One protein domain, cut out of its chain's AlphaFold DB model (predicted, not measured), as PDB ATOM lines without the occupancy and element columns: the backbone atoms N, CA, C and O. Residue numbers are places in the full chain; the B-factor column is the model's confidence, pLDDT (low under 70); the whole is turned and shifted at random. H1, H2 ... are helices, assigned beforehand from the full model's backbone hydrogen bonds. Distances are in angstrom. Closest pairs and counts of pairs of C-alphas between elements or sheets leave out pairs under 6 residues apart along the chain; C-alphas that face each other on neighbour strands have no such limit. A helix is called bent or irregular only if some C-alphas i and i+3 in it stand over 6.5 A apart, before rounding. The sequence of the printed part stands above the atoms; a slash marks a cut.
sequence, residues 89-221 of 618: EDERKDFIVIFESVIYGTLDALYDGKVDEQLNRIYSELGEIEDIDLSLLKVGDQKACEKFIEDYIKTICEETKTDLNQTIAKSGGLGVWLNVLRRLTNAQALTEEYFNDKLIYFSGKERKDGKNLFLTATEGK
ATOM      1  N   GLU A  89      29.130   3.070 -52.255       58.53
ATOM      2  CA  GLU A  89      27.968   3.660 -51.574       58.53
ATOM      3  C   GLU A  89      27.085   2.605 -50.897       58.53
ATOM      4  O   GLU A  89      26.547   2.870 -49.816       58.53
ATOM      5  N   ASP A  90      26.935   1.428 -51.506       60.53
ATOM      6  CA  ASP A  90      26.103   0.350 -50.967       60.53
ATOM      7  C   ASP A  90      26.772  -0.326 -49.758       60.53
ATOM      8  O   ASP A  90      26.135  -0.454 -48.712       60.53
ATOM      9  N   GLU A  91      28.082  -0.601 -49.813       60.22
ATOM     10  CA  GLU A  91      28.849  -1.115 -48.660       60.22
ATOM     11  C   GLU A  91      28.807  -0.156 -47.458       60.22
ATOM     12  O   GLU A  91      28.741  -0.569 -46.297       60.22
ATOM     13  N   ARG A  92      28.784   1.154 -47.725       63.09
ATOM     14  CA  ARG A  92      28.709   2.185 -46.685       63.09
ATOM     15  C   ARG A  92      27.322   2.288 -46.050       63.09
ATOM     16  O   ARG A  92      27.229   2.557 -44.852       63.09
ATOM     17  N   LYS A  93      26.245   2.083 -46.816       67.81
ATOM     18  CA  LYS A  93      24.875   2.011 -46.273       67.81
ATOM     19  C   LYS A  93      24.675   0.747 -45.447       67.81
ATOM     20  O   LYS A  93      24.110   0.839 -44.358       67.81
ATOM     21  N   ASP A  94      25.185  -0.386 -45.921       67.94
ATOM     22  CA  ASP A  94      25.139  -1.652 -45.188       67.94
ATOM     23  C   ASP A  94      25.914  -1.548 -43.868       67.94
ATOM     24  O   ASP A  94      25.382  -1.909 -42.815       67.94
ATOM     25  N   PHE A  95      27.097  -0.922 -43.876       75.06
ATOM     26  CA  PHE A  95      27.830  -0.597 -42.651       75.06
ATOM     27  C   PHE A  95      26.989   0.223 -41.660       75.06
ATOM     28  O   PHE A  95      26.923  -0.138 -40.487       75.06
ATOM     29  N   ILE A  96      26.336   1.306 -42.101       72.25
ATOM     30  CA  ILE A  96      25.538   2.170 -41.210       72.25
ATOM     31  C   ILE A  96      24.383   1.382 -40.582       72.25
ATOM     32  O   ILE A  96      24.167   1.477 -39.376       72.25
ATOM     33  N   VAL A  97      23.669   0.570 -41.366       77.19
ATOM     34  CA  VAL A  97      22.539  -0.226 -40.865       77.19
ATOM     35  C   VAL A  97      22.998  -1.253 -39.827       77.19
ATOM     36  O   VAL A  97      22.372  -1.383 -38.772       77.19
ATOM     37  N   ILE A  98      24.100  -1.960 -40.091       75.25
ATOM     38  CA  ILE A  98      24.643  -2.962 -39.162       75.25
ATOM     39  C   ILE A  98      25.208  -2.271 -37.910       75.25
ATOM     40  O   ILE A  98      24.938  -2.711 -36.793       75.25
ATOM     41  N   PHE A  99      25.911  -1.144 -38.064       83.69
ATOM     42  CA  PHE A  99      26.410  -0.327 -36.957       83.69
ATOM     43  C   PHE A  99      25.277   0.122 -36.030       83.69
ATOM     44  O   PHE A  99      25.344  -0.099 -34.819       83.69
ATOM     45  N   GLU A 100      24.213   0.708 -36.582       81.12
ATOM     46  CA  GLU A 100      23.053   1.134 -35.800       81.12
ATOM     47  C   GLU A 100      22.390  -0.063 -35.100       81.12
ATOM     48  O   GLU A 100      22.108   0.019 -33.903       81.12
ATOM     49  N   SER A 101      22.219  -1.201 -35.790       78.19
ATOM     50  CA  SER A 101      21.677  -2.439 -35.202       78.19
ATOM     51  C   SER A 101      22.497  -2.927 -34.004       78.19
ATOM     52  O   SER A 101      21.924  -3.244 -32.958       78.19
ATOM     53  N   VAL A 102      23.830  -2.917 -34.110       81.31
ATOM     54  CA  VAL A 102      24.736  -3.292 -33.017       81.31
ATOM     55  C   VAL A 102      24.573  -2.349 -31.827       81.31
ATOM     56  O   VAL A 102      24.465  -2.818 -30.691       81.31
ATOM     57  N   ILE A 103      24.527  -1.032 -32.050       85.56
ATOM     58  CA  ILE A 103      24.388  -0.045 -30.969       85.56
ATOM     59  C   ILE A 103      23.016  -0.154 -30.290       85.56
ATOM     60  O   ILE A 103      22.965  -0.220 -29.058       85.56
ATOM     61  N   TYR A 104      21.930  -0.248 -31.064       83.88
ATOM     62  CA  TYR A 104      20.570  -0.448 -30.555       83.88
ATOM     63  C   TYR A 104      20.466  -1.746 -29.755       83.88
ATOM     64  O   TYR A 104      20.156  -1.732 -28.564       83.88
ATOM     65  N   GLY A 105      20.813  -2.871 -30.384       77.50
ATOM     66  CA  GLY A 105      20.738  -4.193 -29.772       77.50
ATOM     67  C   GLY A 105      21.579  -4.300 -28.504       77.50
ATOM     68  O   GLY A 105      21.160  -4.946 -27.544       77.50
ATOM     69  N   THR A 106      22.733  -3.631 -28.460       81.00
ATOM     70  CA  THR A 106      23.596  -3.627 -27.278       81.00
ATOM     71  C   THR A 106      23.019  -2.769 -26.155       81.00
ATOM     72  O   THR A 106      22.867  -3.268 -25.040       81.00
ATOM     73  N   LEU A 107      22.688  -1.498 -26.403       81.75
ATOM     74  CA  LEU A 107      22.232  -0.589 -25.345       81.75
ATOM     75  C   LEU A 107      20.850  -0.971 -24.797       81.75
ATOM     76  O   LEU A 107      20.675  -0.938 -23.578       81.75
ATOM     77  N   ASP A 108      19.929  -1.434 -25.646       80.38
ATOM     78  CA  ASP A 108      18.625  -1.942 -25.204       80.38
ATOM     79  C   ASP A 108      18.779  -3.219 -24.372       80.38
ATOM     80  O   ASP A 108      18.200  -3.333 -23.292       80.38
ATOM     81  N   ALA A 109      19.614  -4.174 -24.805       76.06
ATOM     82  CA  ALA A 109      19.843  -5.402 -24.041       76.06
ATOM     83  C   ALA A 109      20.516  -5.131 -22.687       76.06
ATOM     84  O   ALA A 109      20.211  -5.803 -21.695       76.06
ATOM     85  N   LEU A 110      21.426  -4.152 -22.635       73.38
ATOM     86  CA  LEU A 110      22.087  -3.720 -21.406       73.38
ATOM     87  C   LEU A 110      21.130  -3.005 -20.448       73.38
ATOM     88  O   LEU A 110      21.240  -3.194 -19.232       73.38
ATOM     89  N   TYR A 111      20.204  -2.214 -20.990       75.88
ATOM     90  CA  TYR A 111      19.156  -1.537 -20.234       75.88
ATOM     91  C   TYR A 111      18.119  -2.530 -19.680       75.88
ATOM     92  O   TYR A 111      17.828  -2.511 -18.484       75.88
ATOM     93  N   ASP A 112      17.640  -3.457 -20.512       72.12
ATOM     94  CA  ASP A 112      16.647  -4.478 -20.151       72.12
ATOM     95  C   ASP A 112      17.217  -5.614 -19.280       72.12
ATOM     96  O   ASP A 112      16.462  -6.447 -18.767       72.12
ATOM     97  N   GLY A 113      18.544  -5.693 -19.130       64.75
ATOM     98  CA  GLY A 113      19.222  -6.770 -18.403       64.75
ATOM     99  C   GLY A 113      19.171  -8.131 -19.110       64.75
ATOM    100  O   GLY A 113      19.319  -9.160 -18.455       64.75
ATOM    101  N   LYS A 114      18.972  -8.155 -20.435       72.06
ATOM    102  CA  LYS A 114      18.846  -9.370 -21.273       72.06
ATOM    103  C   LYS A 114      20.090  -9.661 -22.113       72.06
ATOM    104  O   LYS A 114      20.020 -10.308 -23.158       72.06
ATOM    105  N   VAL A 115      21.240  -9.174 -21.659       66.50
ATOM    106  CA  VAL A 115      22.506  -9.233 -22.399       66.50
ATOM    107  C   VAL A 115      22.858 -10.662 -22.805       66.50
ATOM    108  O   VAL A 115      23.191 -10.886 -23.960       66.50
ATOM    109  N   ASP A 116      22.722 -11.639 -21.905       63.38
ATOM    110  CA  ASP A 116      23.102 -13.031 -22.184       63.38
ATOM    111  C   ASP A 116      22.228 -13.695 -23.274       63.38
ATOM    112  O   ASP A 116      22.705 -14.582 -23.979       63.38
ATOM    113  N   GLU A 117      20.980 -13.249 -23.465       68.31
ATOM    114  CA  GLU A 117      20.078 -13.762 -24.511       68.31
ATOM    115  C   GLU A 117      20.372 -13.151 -25.891       68.31
ATOM    116  O   GLU A 117      20.132 -13.793 -26.914       68.31
ATOM    117  N   GLN A 118      20.900 -11.922 -25.929       69.31
ATOM    118  CA  GLN A 118      21.193 -11.181 -27.164       69.31
ATOM    119  C   GLN A 118      22.677 -11.229 -27.566       69.31
ATOM    120  O   GLN A 118      23.016 -10.869 -28.692       69.31
ATOM    121  N   LEU A 119      23.567 -11.707 -26.688       70.75
ATOM    122  CA  LEU A 119      25.020 -11.613 -26.864       70.75
ATOM    123  C   LEU A 119      25.523 -12.268 -28.156       70.75
ATOM    124  O   LEU A 119      26.341 -11.688 -28.862       70.75
ATOM    125  N   ASN A 120      25.012 -13.456 -28.488       70.56
ATOM    126  CA  ASN A 120      25.421 -14.178 -29.697       70.56
ATOM    127  C   ASN A 120      25.037 -13.421 -30.973       70.56
ATOM    128  O   ASN A 120      25.797 -13.424 -31.936       70.56
ATOM    129  N   ARG A 121      23.873 -12.761 -30.966       78.31
ATOM    130  CA  ARG A 121      23.421 -11.929 -32.081       78.31
ATOM    131  C   ARG A 121      24.313 -10.695 -32.215       78.31
ATOM    132  O   ARG A 121      24.851 -10.467 -33.288       78.31
ATOM    133  N   ILE A 122      24.532  -9.972 -31.113       76.31
ATOM    134  CA  ILE A 122      25.390  -8.776 -31.072       76.31
ATOM    135  C   ILE A 122      26.802  -9.101 -31.579       76.31
ATOM    136  O   ILE A 122      27.368  -8.354 -32.369       76.31
ATOM    137  N   TYR A 123      27.381 -10.228 -31.154       76.94
ATOM    138  CA  TYR A 123      28.728 -10.623 -31.570       76.94
ATOM    139  C   TYR A 123      28.814 -11.116 -33.016       76.94
ATOM    140  O   TYR A 123      29.874 -10.945 -33.616       76.94
ATOM    141  N   SER A 124      27.736 -11.692 -33.559       75.62
ATOM    142  CA  SER A 124      27.633 -12.028 -34.984       75.62
ATOM    143  C   SER A 124      27.606 -10.760 -35.833       75.62
ATOM    144  O   SER A 124      28.445 -10.611 -36.710       75.62
ATOM    145  N   GLU A 125      26.719  -9.813 -35.506       78.62
ATOM    146  CA  GLU A 125      26.598  -8.532 -36.220       78.62
ATOM    147  C   GLU A 125      27.895  -7.699 -36.109       78.62
ATOM    148  O   GLU A 125      28.323  -7.076 -37.072       78.62
ATOM    149  N   LEU A 126      28.596  -7.747 -34.968       78.19
ATOM    150  CA  LEU A 126      29.933  -7.147 -34.831       78.19
ATOM    151  C   LEU A 126      30.995  -7.805 -35.718       78.19
ATOM    152  O   LEU A 126      31.884  -7.107 -36.191       78.19
ATOM    153  N   GLY A 127      30.932  -9.126 -35.910       73.31
ATOM    154  CA  GLY A 127      31.827  -9.826 -36.834       73.31
ATOM    155  C   GLY A 127      31.597  -9.387 -38.279       73.31
ATOM    156  O   GLY A 127      32.557  -9.158 -39.001       73.31
ATOM    157  N   GLU A 128      30.336  -9.161 -38.659       77.38
ATOM    158  CA  GLU A 128      29.985  -8.637 -39.983       77.38
ATOM    159  C   GLU A 128      30.565  -7.234 -40.216       77.38
ATOM    160  O   GLU A 128      31.053  -6.968 -41.306       77.38
ATOM    161  N   ILE A 129      30.598  -6.358 -39.199       74.62
ATOM    162  CA  ILE A 129      31.256  -5.038 -39.301       74.62
ATOM    163  C   ILE A 129      32.777  -5.169 -39.461       74.62
ATOM    164  O   ILE A 129      33.378  -4.406 -40.212       74.62
ATOM    165  N   GLU A 130      33.407  -6.103 -38.743       71.88
ATOM    166  CA  GLU A 130      34.858  -6.334 -38.815       71.88
ATOM    167  C   GLU A 130      35.315  -6.875 -40.177       71.88
ATOM    168  O   GLU A 130      36.473  -6.677 -40.548       71.88
ATOM    169  N   ASP A 131      34.413  -7.524 -40.917       72.62
ATOM    170  CA  ASP A 131      34.665  -8.056 -42.257       72.62
ATOM    171  C   ASP A 131      34.488  -7.003 -43.375       72.62
ATOM    172  O   ASP A 131      34.889  -7.252 -44.516       72.62
ATOM    173  N   ILE A 132      33.927  -5.823 -43.072       71.81
ATOM    174  CA  ILE A 132      33.798  -4.707 -44.026       71.81
ATOM    175  C   ILE A 132      35.131  -3.944 -44.104       71.81
ATOM    176  O   ILE A 132      35.728  -3.599 -43.082       71.81
ATOM    177  N   ASP A 133      35.598  -3.621 -45.316       65.00
ATOM    178  CA  ASP A 133      36.779  -2.770 -45.506       65.00
ATOM    179  C   ASP A 133      36.451  -1.295 -45.218       65.00
ATOM    180  O   ASP A 133      36.125  -0.490 -46.092       65.00
ATOM    181  N   LEU A 134      36.553  -0.929 -43.945       66.50
ATOM    182  CA  LEU A 134      36.245   0.411 -43.450       66.50
ATOM    183  C   LEU A 134      37.399   1.409 -43.613       66.50
ATOM    184  O   LEU A 134      37.274   2.559 -43.189       66.50
ATOM    185  N   SER A 135      38.491   1.026 -44.291       60.59
ATOM    186  CA  SER A 135      39.593   1.947 -44.615       60.59
ATOM    187  C   SER A 135      39.164   3.107 -45.532       60.59
ATOM    188  O   SER A 135      39.879   4.105 -45.663       60.59
ATOM    189  N   LEU A 136      37.974   2.992 -46.131       57.81
ATOM    190  CA  LEU A 136      37.320   3.995 -46.968       57.81
ATOM    191  C   LEU A 136      36.505   5.035 -46.175       57.81
ATOM    192  O   LEU A 136      36.143   6.075 -46.738       57.81
ATOM    193  N   LEU A 137      36.227   4.807 -44.882       64.25
ATOM    194  CA  LEU A 137      35.516   5.777 -44.045       64.25
ATOM    195  C   LEU A 137      36.373   7.023 -43.811       64.25
ATOM    196  O   LEU A 137      37.533   6.960 -43.398       64.25
ATOM    197  N   LYS A 138      35.788   8.203 -44.027       67.88
ATOM    198  CA  LYS A 138      36.471   9.464 -43.726       67.88
ATOM    199  C   LYS A 138      36.375   9.745 -42.229       67.88
ATOM    200  O   LYS A 138      35.411   9.377 -41.568       67.88
ATOM    201  N   VAL A 139      37.308  10.535 -41.695       65.94
ATOM    202  CA  VAL A 139      37.275  11.007 -40.290       65.94
ATOM    203  C   VAL A 139      35.942  11.696 -39.929       65.94
ATOM    204  O   VAL A 139      35.519  11.688 -38.776       65.94
ATOM    205  N   GLY A 140      35.260  12.300 -40.911       64.25
ATOM    206  CA  GLY A 140      33.923  12.878 -40.726       64.25
ATOM    207  C   GLY A 140      32.833  11.846 -40.413       64.25
ATOM    208  O   GLY A 140      31.907  12.166 -39.672       64.25
ATOM    209  N   ASP A 141      32.979  10.619 -40.909       72.19
ATOM    210  CA  ASP A 141      32.022   9.521 -40.739       72.19
ATOM    211  C   ASP A 141      32.161   8.881 -39.364       72.19
ATOM    212  O   ASP A 141      31.170   8.688 -38.668       72.19
ATOM    213  N   GLN A 142      33.403   8.686 -38.913       75.06
ATOM    214  CA  GLN A 142      33.710   8.234 -37.552       75.06
ATOM    215  C   GLN A 142      33.090   9.174 -36.508       75.06
ATOM    216  O   GLN A 142      32.403   8.735 -35.588       75.06
ATOM    217  N   LYS A 143      33.227  10.494 -36.698       76.81
ATOM    218  CA  LYS A 143      32.602  11.497 -35.816       76.81
ATOM    219  C   LYS A 143      31.074  11.477 -35.861       76.81
ATOM    220  O   LYS A 143      30.428  11.850 -34.880       76.81
ATOM    221  N   ALA A 144      30.484  11.089 -36.988       76.56
ATOM    222  CA  ALA A 144      29.038  10.949 -37.114       76.56
ATOM    223  C   ALA A 144      28.539   9.712 -36.345       76.56
ATOM    224  O   ALA A 144      27.570   9.822 -35.594       76.56
ATOM    225  N   CYS A 145      29.254   8.586 -36.441       81.50
ATOM    226  CA  CYS A 145      29.021   7.372 -35.652       81.50
ATOM    227  C   CYS A 145      29.120   7.637 -34.142       81.50
ATOM    228  O   CYS A 145      28.226   7.269 -33.383       81.50
ATOM    229  N   GLU A 146      30.163   8.342 -33.701       86.06
ATOM    230  CA  GLU A 146      30.333   8.746 -32.298       86.06
ATOM    231  C   GLU A 146      29.167   9.611 -31.813       86.06
ATOM    232  O   GLU A 146      28.600   9.373 -30.747       86.06
ATOM    233  N   LYS A 147      28.760  10.595 -32.621       82.94
ATOM    234  CA  LYS A 147      27.637  11.469 -32.290       82.94
ATOM    235  C   LYS A 147      26.312  10.710 -32.202       82.94
ATOM    236  O   LYS A 147      25.515  11.009 -31.318       82.94
ATOM    237  N   PHE A 148      26.083   9.744 -33.087       83.25
ATOM    238  CA  PHE A 148      24.898   8.893 -33.047       83.25
ATOM    239  C   PHE A 148      24.795   8.129 -31.722       83.25
ATOM    240  O   PHE A 148      23.740   8.142 -31.092       83.25
ATOM    241  N   ILE A 149      25.901   7.532 -31.259       84.25
ATOM    242  CA  ILE A 149      25.940   6.833 -29.967       84.25
ATOM    243  C   ILE A 149      25.557   7.793 -28.828       84.25
ATOM    244  O   ILE A 149      24.720   7.451 -27.992       84.25
ATOM    245  N   GLU A 150      26.124   9.003 -28.804       86.06
ATOM    246  CA  GLU A 150      25.823   9.998 -27.767       86.06
ATOM    247  C   GLU A 150      24.366  10.474 -27.793       86.06
ATOM    248  O   GLU A 150      23.731  10.586 -26.739       86.06
ATOM    249  N   ASP A 151      23.834  10.750 -28.986       83.44
ATOM    250  CA  ASP A 151      22.452  11.188 -29.165       83.44
ATOM    251  C   ASP A 151      21.483  10.081 -28.717       83.44
ATOM    252  O   ASP A 151      20.515  10.363 -28.009       83.44
ATOM    253  N   TYR A 152      21.778   8.814 -29.021       82.44
ATOM    254  CA  TYR A 152      20.928   7.698 -28.620       82.44
ATOM    255  C   TYR A 152      20.985   7.397 -27.112       82.44
ATOM    256  O   TYR A 152      19.941   7.228 -26.478       82.44
ATOM    257  N   ILE A 153      22.173   7.435 -26.492       79.81
ATOM    258  CA  ILE A 153      22.313   7.360 -25.026       79.81
ATOM    259  C   ILE A 153      21.465   8.447 -24.358       79.81
ATOM    260  O   ILE A 153      20.758   8.183 -23.380       79.81
ATOM    261  N   LYS A 154      21.518   9.674 -24.890       81.31
ATOM    262  CA  LYS A 154      20.734  10.803 -24.390       81.31
ATOM    263  C   LYS A 154      19.231  10.558 -24.536       81.31
ATOM    264  O   LYS A 154      18.512  10.796 -23.566       81.31
ATOM    265  N   THR A 155      18.766  10.048 -25.677       81.38
ATOM    266  CA  THR A 155      17.352   9.699 -25.882       81.38
ATOM    267  C   THR A 155      16.871   8.676 -24.861       81.38
ATOM    268  O   THR A 155      15.876   8.929 -24.186       81.38
ATOM    269  N   ILE A 156      17.611   7.580 -24.655       74.56
ATOM    270  CA  ILE A 156      17.255   6.582 -23.636       74.56
ATOM    271  C   ILE A 156      17.170   7.240 -22.254       74.56
ATOM    272  O   ILE A 156      16.201   7.030 -21.524       74.56
ATOM    273  N   CYS A 157      18.150   8.068 -21.877       75.62
ATOM    274  CA  CYS A 157      18.156   8.739 -20.574       75.62
ATOM    275  C   CYS A 157      16.956   9.685 -20.386       75.62
ATOM    276  O   CYS A 157      16.360   9.729 -19.306       75.62
ATOM    277  N   GLU A 158      16.590  10.439 -21.425       78.31
ATOM    278  CA  GLU A 158      15.454  11.365 -21.415       78.31
ATOM    279  C   GLU A 158      14.105  10.632 -21.349       78.31
ATOM    280  O   GLU A 158      13.251  10.993 -20.533       78.31
ATOM    281  N   GLU A 159      13.922   9.578 -22.147       77.00
ATOM    282  CA  GLU A 159      12.680   8.794 -22.206       77.00
ATOM    283  C   GLU A 159      12.439   8.001 -20.919       77.00
ATOM    284  O   GLU A 159      11.326   7.963 -20.385       77.00
ATOM    285  N   THR A 160      13.498   7.404 -20.375       68.88
ATOM    286  CA  THR A 160      13.416   6.532 -19.194       68.88
ATOM    287  C   THR A 160      13.511   7.292 -17.878       68.88
ATOM    288  O   THR A 160      13.167   6.748 -16.828       68.88
ATOM    289  N   LYS A 161      13.965   8.553 -17.910       71.56
ATOM    290  CA  LYS A 161      14.331   9.346 -16.724       71.56
ATOM    291  C   LYS A 161      15.355   8.635 -15.832       71.56
ATOM    292  O   LYS A 161      15.350   8.823 -14.612       71.56
ATOM    293  N   THR A 162      16.213   7.807 -16.423       67.50
ATOM    294  CA  THR A 162      17.272   7.092 -15.712       67.50
ATOM    295  C   THR A 162      18.637   7.425 -16.286       67.50
ATOM    296  O   THR A 162      18.776   7.762 -17.455       67.50
ATOM    297  N   ASP A 163      19.658   7.354 -15.438       73.44
ATOM    298  CA  ASP A 163      21.045   7.427 -15.880       73.44
ATOM    299  C   ASP A 163      21.421   6.060 -16.473       73.44
ATOM    300  O   ASP A 163      21.649   5.098 -15.733       73.44
ATOM    301  N   LEU A 164      21.435   5.970 -17.808       72.19
ATOM    302  CA  LEU A 164      21.736   4.737 -18.536       72.19
ATOM    303  C   LEU A 164      23.093   4.162 -18.116       72.19
ATOM    304  O   LEU A 164      23.199   2.962 -17.885       72.19
ATOM    305  N   ASN A 165      24.105   5.005 -17.907       69.06
ATOM    306  CA  ASN A 165      25.428   4.553 -17.480       69.06
ATOM    307  C   ASN A 165      25.379   3.910 -16.085       69.06
ATOM    308  O   ASN A 165      26.019   2.880 -15.864       69.06
ATOM    309  N   GLN A 166      24.592   4.457 -15.151       65.12
ATOM    310  CA  GLN A 166      24.378   3.824 -13.840       65.12
ATOM    311  C   GLN A 166      23.594   2.520 -13.946       65.12
ATOM    312  O   GLN A 166      23.869   1.581 -13.199       65.12
ATOM    313  N   THR A 167      22.618   2.449 -14.847       68.44
ATOM    314  CA  THR A 167      21.811   1.246 -15.073       68.44
ATOM    315  C   THR A 167      22.664   0.115 -15.656       68.44
ATOM    316  O   THR A 167      22.669  -0.983 -15.101       68.44
ATOM    317  N   ILE A 168      23.481   0.410 -16.672       68.06
ATOM    318  CA  ILE A 168      24.461  -0.511 -17.274       68.06
ATOM    319  C   ILE A 168      25.508  -0.963 -16.245       68.06
ATOM    320  O   ILE A 168      25.886  -2.135 -16.192       68.06
ATOM    321  N   ALA A 169      25.975  -0.044 -15.394       62.41
ATOM    322  CA  ALA A 169      26.893  -0.371 -14.310       62.41
ATOM    323  C   ALA A 169      26.254  -1.346 -13.303       62.41
ATOM    324  O   ALA A 169      26.862  -2.357 -12.954       62.41
ATOM    325  N   LYS A 170      25.008  -1.096 -12.875       60.97
ATOM    326  CA  LYS A 170      24.271  -1.959 -11.931       60.97
ATOM    327  C   LYS A 170      23.959  -3.345 -12.491       60.97
ATOM    328  O   LYS A 170      23.946  -4.299 -11.719       60.97
ATOM    329  N   SER A 171      23.718  -3.469 -13.797       58.97
ATOM    330  CA  SER A 171      23.447  -4.758 -14.448       58.97
ATOM    331  C   SER A 171      24.710  -5.587 -14.719       58.97
ATOM    332  O   SER A 171      24.611  -6.734 -15.150       58.97
ATOM    333  N   GLY A 172      25.909  -5.046 -14.458       56.28
ATOM    334  CA  GLY A 172      27.180  -5.705 -14.785       56.28
ATOM    335  C   GLY A 172      27.486  -5.730 -16.288       56.28
ATOM    336  O   GLY A 172      28.415  -6.411 -16.718       56.28
ATOM    337  N   GLY A 173      26.725  -4.981 -17.088       67.19
ATOM    338  CA  GLY A 173      26.826  -4.937 -18.544       67.19
ATOM    339  C   GLY A 173      27.957  -4.054 -19.085       67.19
ATOM    340  O   GLY A 173      28.266  -4.100 -20.275       67.19
ATOM    341  N   LEU A 174      28.622  -3.283 -18.221       71.12
ATOM    342  CA  LEU A 174      29.663  -2.322 -18.609       71.12
ATOM    343  C   LEU A 174      30.795  -2.946 -19.447       71.12
ATOM    344  O   LEU A 174      31.331  -2.303 -20.340       71.12
ATOM    345  N   GLY A 175      31.143  -4.208 -19.187       64.50
ATOM    346  CA  GLY A 175      32.220  -4.903 -19.901       64.50
ATOM    347  C   GLY A 175      31.827  -5.292 -21.324       64.50
ATOM    348  O   GLY A 175      32.657  -5.243 -22.223       64.50
ATOM    349  N   VAL A 176      30.553  -5.627 -21.540       73.88
ATOM    350  CA  VAL A 176      30.016  -5.894 -22.882       73.88
ATOM    351  C   VAL A 176      29.963  -4.596 -23.682       73.88
ATOM    352  O   VAL A 176      30.372  -4.581 -24.836       73.88
ATOM    353  N   TRP A 177      29.559  -3.489 -23.055       80.12
ATOM    354  CA  TRP A 177      29.549  -2.183 -23.714       80.12
ATOM    355  C   TRP A 177      30.944  -1.734 -24.171       80.12
ATOM    356  O   TRP A 177      31.128  -1.352 -25.324       80.12
ATOM    357  N   LEU A 178      31.945  -1.832 -23.289       74.50
ATOM    358  CA  LEU A 178      33.330  -1.494 -23.632       74.50
ATOM    359  C   LEU A 178      33.900  -2.402 -24.733       74.50
ATOM    360  O   LEU A 178      34.653  -1.914 -25.575       74.50
ATOM    361  N   ASN A 179      33.499  -3.678 -24.772       73.12
ATOM    362  CA  ASN A 179      33.855  -4.597 -25.855       73.12
ATOM    363  C   ASN A 179      33.349  -4.110 -27.209       73.12
ATOM    364  O   ASN A 179      34.139  -3.909 -28.133       73.12
ATOM    365  N   VAL A 180      32.045  -3.848 -27.297       80.44
ATOM    366  CA  VAL A 180      31.420  -3.350 -28.525       80.44
ATOM    367  C   VAL A 180      32.138  -2.092 -29.021       80.44
ATOM    368  O   VAL A 180      32.555  -2.043 -30.175       80.44
ATOM    369  N   LEU A 181      32.394  -1.117 -28.141       84.31
ATOM    370  CA  LEU A 181      33.109   0.107 -28.517       84.31
ATOM    371  C   LEU A 181      34.542  -0.154 -29.015       84.31
ATOM    372  O   LEU A 181      34.978   0.476 -29.979       84.31
ATOM    373  N   ARG A 182      35.288  -1.080 -28.398       74.94
ATOM    374  CA  ARG A 182      36.662  -1.395 -28.821       74.94
ATOM    375  C   ARG A 182      36.701  -2.102 -30.169       74.94
ATOM    376  O   ARG A 182      37.546  -1.755 -30.986       74.94
ATOM    377  N   ARG A 183      35.809  -3.066 -30.408       77.19
ATOM    378  CA  ARG A 183      35.724  -3.784 -31.692       77.19
ATOM    379  C   ARG A 183      35.383  -2.828 -32.829       77.19
ATOM    380  O   ARG A 183      36.086  -2.807 -33.832       77.19
ATOM    381  N   LEU A 184      34.434  -1.921 -32.603       82.75
ATOM    382  CA  LEU A 184      34.131  -0.837 -33.541       82.75
ATOM    383  C   LEU A 184      35.329   0.107 -33.759       82.75
ATOM    384  O   LEU A 184      35.580   0.540 -34.877       82.75
ATOM    385  N   THR A 185      36.116   0.394 -32.720       81.88
ATOM    386  CA  THR A 185      37.353   1.189 -32.854       81.88
ATOM    387  C   THR A 185      38.421   0.456 -33.675       81.88
ATOM    388  O   THR A 185      39.057   1.055 -34.537       81.88
ATOM    389  N   ASN A 186      38.613  -0.848 -33.445       74.75
ATOM    390  CA  ASN A 186      39.566  -1.675 -34.193       74.75
ATOM    391  C   ASN A 186      39.168  -1.808 -35.669       74.75
ATOM    392  O   ASN A 186      40.034  -1.762 -36.537       74.75
ATOM    393  N   ALA A 187      37.865  -1.910 -35.938       76.44
ATOM    394  CA  ALA A 187      37.292  -1.866 -37.276       76.44
ATOM    395  C   ALA A 187      37.333  -0.453 -37.895       76.44
ATOM    396  O   ALA A 187      36.843  -0.253 -38.992       76.44
ATOM    397  N   GLN A 188      37.910   0.549 -37.218       77.12
ATOM    398  CA  GLN A 188      37.989   1.943 -37.679       77.12
ATOM    399  C   GLN A 188      36.629   2.650 -37.832       77.12
ATOM    400  O   GLN A 188      36.564   3.737 -38.405       77.12
ATOM    401  N   ALA A 189      35.551   2.100 -37.266       80.69
ATOM    402  CA  ALA A 189      34.238   2.746 -37.204       80.69
ATOM    403  C   ALA A 189      34.190   3.899 -36.181       80.69
ATOM    404  O   ALA A 189      33.423   4.846 -36.344       80.69
ATOM    405  N   LEU A 190      35.010   3.830 -35.127       83.44
ATOM    406  CA  LEU A 190      35.146   4.856 -34.086       83.44
ATOM    407  C   LEU A 190      36.605   5.305 -33.970       83.44
ATOM    408  O   LEU A 190      37.520   4.536 -34.270       83.44
ATOM    409  N   THR A 191      36.839   6.530 -33.495       80.38
ATOM    410  CA  THR A 191      38.203   6.977 -33.202       80.38
ATOM    411  C   THR A 191      38.734   6.354 -31.911       80.38
ATOM    412  O   THR A 191      38.006   6.080 -30.954       80.38
ATOM    413  N   GLU A 192      40.056   6.183 -31.853       73.75
ATOM    414  CA  GLU A 192      40.737   5.744 -30.633       73.75
ATOM    415  C   GLU A 192      40.579   6.764 -29.489       73.75
ATOM    416  O   GLU A 192      40.486   6.379 -28.324       73.75
ATOM    417  N   GLU A 193      40.486   8.058 -29.818       78.19
ATOM    418  CA  GLU A 193      40.213   9.138 -28.861       78.19
ATOM    419  C   GLU A 193      38.848   8.950 -28.187       78.19
ATOM    420  O   GLU A 193      38.773   8.959 -26.961       78.19
ATOM    421  N   TYR A 194      37.791   8.670 -28.955       80.00
ATOM    422  CA  TYR A 194      36.456   8.440 -28.404       80.00
ATOM    423  C   TYR A 194      36.396   7.224 -27.473       80.00
ATOM    424  O   TYR A 194      35.839   7.302 -26.373       80.00
ATOM    425  N   PHE A 195      37.008   6.102 -27.870       76.56
ATOM    426  CA  PHE A 195      37.109   4.932 -26.997       76.56
ATOM    427  C   PHE A 195      37.854   5.258 -25.698       76.56
ATOM    428  O   PHE A 195      37.375   4.921 -24.614       76.56
ATOM    429  N   ASN A 196      38.990   5.954 -25.791       60.78
ATOM    430  CA  ASN A 196      39.781   6.355 -24.632       60.78
ATOM    431  C   ASN A 196      39.019   7.322 -23.717       60.78
ATOM    432  O   ASN A 196      39.090   7.177 -22.497       60.78
ATOM    433  N   ASP A 197      38.235   8.246 -24.267       72.12
ATOM    434  CA  ASP A 197      37.395   9.163 -23.496       72.12
ATOM    435  C   ASP A 197      36.300   8.422 -22.725       72.12
ATOM    436  O   ASP A 197      36.096   8.676 -21.532       72.12
ATOM    437  N   LYS A 198      35.624   7.453 -23.357       75.62
ATOM    438  CA  LYS A 198      34.651   6.591 -22.668       75.62
ATOM    439  C   LYS A 198      35.330   5.713 -21.628       75.62
ATOM    440  O   LYS A 198      34.844   5.616 -20.500       75.62
ATOM    441  N   LEU A 199      36.491   5.154 -21.945       61.78
ATOM    442  CA  LEU A 199      37.278   4.371 -21.005       61.78
ATOM    443  C   LEU A 199      37.708   5.205 -19.792       61.78
ATOM    444  O   LEU A 199      37.570   4.735 -18.668       61.78
ATOM    445  N   ILE A 200      38.180   6.443 -19.967       58.44
ATOM    446  CA  ILE A 200      38.555   7.372 -18.882       58.44
ATOM    447  C   ILE A 200      37.330   7.788 -18.067       58.44
ATOM    448  O   ILE A 200      37.396   7.826 -16.834       58.44
ATOM    449  N   TYR A 201      36.208   8.056 -18.736       64.44
ATOM    450  CA  TYR A 201      34.934   8.354 -18.092       64.44
ATOM    451  C   TYR A 201      34.495   7.215 -17.161       64.44
ATOM    452  O   TYR A 201      34.088   7.490 -16.038       64.44
ATOM    453  N   PHE A 202      34.659   5.948 -17.556       59.59
ATOM    454  CA  PHE A 202      34.318   4.795 -16.710       59.59
ATOM    455  C   PHE A 202      35.433   4.367 -15.732       59.59
ATOM    456  O   PHE A 202      35.136   3.841 -14.661       59.59
ATOM    457  N   SER A 203      36.709   4.612 -16.055       50.50
ATOM    458  CA  SER A 203      37.890   4.256 -15.240       50.50
ATOM    459  C   SER A 203      38.335   5.361 -14.266       50.50
ATOM    460  O   SER A 203      39.290   5.193 -13.506       50.50
ATOM    461  N   GLY A 204      37.629   6.494 -14.241       52.09
ATOM    462  CA  GLY A 204      37.701   7.480 -13.163       52.09
ATOM    463  C   GLY A 204      38.967   8.335 -13.124       52.09
ATOM    464  O   GLY A 204      39.240   8.928 -12.080       52.09
ATOM    465  N   LYS A 205      39.735   8.441 -14.216       45.44
ATOM    466  CA  LYS A 205      40.984   9.212 -14.171       45.44
ATOM    467  C   LYS A 205      40.829  10.734 -14.172       45.44
ATOM    468  O   LYS A 205      41.810  11.364 -13.809       45.44
ATOM    469  N   GLU A 206      39.648  11.328 -14.424       45.53
ATOM    470  CA  GLU A 206      39.467  12.777 -14.155       45.53
ATOM    471  C   GLU A 206      38.033  13.363 -14.051       45.53
ATOM    472  O   GLU A 206      37.836  14.560 -14.249       45.53
ATOM    473  N   ARG A 207      37.003  12.600 -13.644       42.22
ATOM    474  CA  ARG A 207      35.711  13.174 -13.182       42.22
ATOM    475  C   ARG A 207      35.140  12.360 -12.018       42.22
ATOM    476  O   ARG A 207      35.130  11.134 -12.070       42.22
ATOM    477  N   LYS A 208      34.651  13.037 -10.965       44.62
ATOM    478  CA  LYS A 208      34.074  12.418  -9.745       44.62
ATOM    479  C   LYS A 208      32.967  11.391 -10.043       44.62
ATOM    480  O   LYS A 208      32.779  10.470  -9.252       44.62
ATOM    481  N   ASP A 209      32.292  11.519 -11.181       43.72
ATOM    482  CA  ASP A 209      31.141  10.695 -11.565       43.72
ATOM    483  C   ASP A 209      31.534   9.293 -12.071       43.72
ATOM    484  O   ASP A 209      30.849   8.318 -11.772       43.72
ATOM    485  N   GLY A 210      32.687   9.154 -12.737       48.03
ATOM    486  CA  GLY A 210      33.190   7.868 -13.241       48.03
ATOM    487  C   GLY A 210      33.554   6.875 -12.141       48.03
ATOM    488  O   GLY A 210      33.220   5.692 -12.199       48.03
ATOM    489  N   LYS A 211      34.158   7.395 -11.062       52.19
ATOM    490  CA  LYS A 211      34.420   6.632  -9.839       52.19
ATOM    491  C   LYS A 211      33.112   6.093  -9.255       52.19
ATOM    492  O   LYS A 211      33.051   4.918  -8.925       52.19
ATOM    493  N   ASN A 212      32.051   6.898  -9.197       51.66
ATOM    494  CA  ASN A 212      30.758   6.461  -8.665       51.66
ATOM    495  C   ASN A 212      30.090   5.380  -9.525       51.66
ATOM    496  O   ASN A 212      29.464   4.490  -8.961       51.66
ATOM    497  N   LEU A 213      30.244   5.400 -10.851       53.44
ATOM    498  CA  LEU A 213      29.695   4.380 -11.755       53.44
ATOM    499  C   LEU A 213      30.369   3.017 -11.575       53.44
ATOM    500  O   LEU A 213      29.689   2.008 -11.386       53.44
ATOM    501  N   PHE A 214      31.703   2.997 -11.545       57.78
ATOM    502  CA  PHE A 214      32.463   1.781 -11.263       57.78
ATOM    503  C   PHE A 214      32.169   1.260  -9.846       57.78
ATOM    504  O   PHE A 214      31.909   0.073  -9.650       57.78
ATOM    505  N   LEU A 215      32.135   2.159  -8.853       55.47
ATOM    506  CA  LEU A 215      31.748   1.832  -7.480       55.47
ATOM    507  C   LEU A 215      30.334   1.246  -7.416       55.47
ATOM    508  O   LEU A 215      30.138   0.216  -6.783       55.47
ATOM    509  N   THR A 216      29.376   1.816  -8.145       56.09
ATOM    510  CA  THR A 216      27.988   1.335  -8.208       56.09
ATOM    511  C   THR A 216      27.898  -0.068  -8.820       56.09
ATOM    512  O   THR A 216      27.168  -0.910  -8.292       56.09
ATOM    513  N   ALA A 217      28.677  -0.361  -9.870       55.09
ATOM    514  CA  ALA A 217      28.803  -1.718 -10.414       55.09
ATOM    515  C   ALA A 217      29.356  -2.700  -9.368       55.09
ATOM    516  O   ALA A 217      28.895  -3.836  -9.255       55.09
ATOM    517  N   THR A 218      30.306  -2.249  -8.541       55.09
ATOM    518  CA  THR A 218      30.841  -3.066  -7.447       55.09
ATOM    519  C   THR A 218      29.888  -3.178  -6.250       55.09
ATOM    520  O   THR A 218      29.852  -4.227  -5.614       55.09
ATOM    521  N   GLU A 219      29.060  -2.178  -5.950       52.81
ATOM    522  CA  GLU A 219      28.130  -2.144  -4.808       52.81
ATOM    523  C   GLU A 219      26.807  -2.906  -5.077       52.81
ATOM    524  O   GLU A 219      26.191  -3.419  -4.141       52.81
ATOM    525  N   GLY A 220      26.400  -3.058  -6.348       51.38
ATOM    526  CA  GLY A 220      25.076  -3.540  -6.792       51.38
ATOM    527  C   GLY A 220      24.764  -5.050  -6.756       51.38
ATOM    528  O   GLY A 220      23.631  -5.419  -7.039       51.38
ATOM    529  N   LYS A 221      25.694  -5.922  -6.337       58.53
ATOM    530  CA  LYS A 221      25.571  -7.408  -6.250       58.53
ATOM    531  C   LYS A 221      25.384  -8.193  -7.579       58.53
ATOM    532  O   LYS A 221      24.271  -8.444  -8.005       58.53
TER     533      LYS A 221
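Overview. This is residues 89 to 221 of the 618 residues of an uncharacterized protein of Verrucomicrobia bacterium CG1_02_43_26 (UniProt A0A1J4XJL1). Five helices, H1, H2, H3, H5 and H6, run roughly along the longest axis, and two more, H4 and H7, cross one end. H1, H2 and H5 form a three-helix bundle; H6 folds back beside H5, and H3 runs slantwise past H1, H5 and H6. The printed part has 133 residues with seven named helices, in order H1 to H7, and no named strand; the class is all helix. It is compact, with a radius of gyration of the C-alphas of 14.8 A, and spans 46 by 33 by 25 A.

Arrangement. H1, residues 89 to 112, and H2, residues 115 to 130, touch as a helical hairpin, opposite ways at a shallow tilt of 19 degrees; their closest C-alphas, of Ala 109 and Val 115, are 4.9 A apart. H2 has a kink of 32 degrees near residue 122 and is irregular: C-alphas 117 and 120 are 7.5 A apart. H3, residues 139 to 160, is close to H1 but not clearly touching it, the closest C-alphas, of Ile 103 and Ile 149, being 7.1 A apart. H4, residues 164 to 170, touches H1 at residues 110 to 111 alone, with C-alphas of Leu 110 and Ile 168 closest at 5.7 A. H3 and H4 only just touch, with 3 pairs of C-alphas within 8 A, the closest those of Cys 157 and Leu 164, 5.7 A. H5, residues 174 to 186, completes the bundle: C-alphas of Thr 106 in H1 and Trp 177 are closest at 7.1 A, and those of Leu 126 in H2 and Arg 183 at 7.4 A. H6, residues 192 to 203, forms a helical hairpin with H5, opposite ways at a shallow tilt of 14 degrees, with C-alphas of Thr 185 and Glu 192 closest at 6.1 A. H7, residues 208 to 219, touches H6 at a steep tilt of 63 degrees, closest at C-alphas of Phe 202 and Gly 210, 4.8 A, and H4 at those of Ala 169 and Ala 217, 4.5 A. Every O i to N i+4 pair is within hydrogen-bond range in H1, H3, H4, H5 and H6; in H2 it is 10 of 12 and in H7 7 of 8.

Along the chain. H1 begins at C-alpha 89, (27.968, 3.660, -51.574), and measures 34.4 A; H2 measures 20.7 A. H3 measures 32.2 A and ends at C-alpha 160, (13.416, 6.532, -19.194). H4 measures 9.7 A, H5 18.5 A, H6 15.7 A and H7 16.5 A, ending at C-alpha 219, (28.130, -2.144, -4.808).

Size, cuts and confidence. The two C-alphas farthest apart, of Glu 89 and Glu 219, are 47.1 A apart. The printed part has no cut and no long link. The mean pLDDT of the printed part is 70.1; 55 residues are under 70, among them residues 199 to 221.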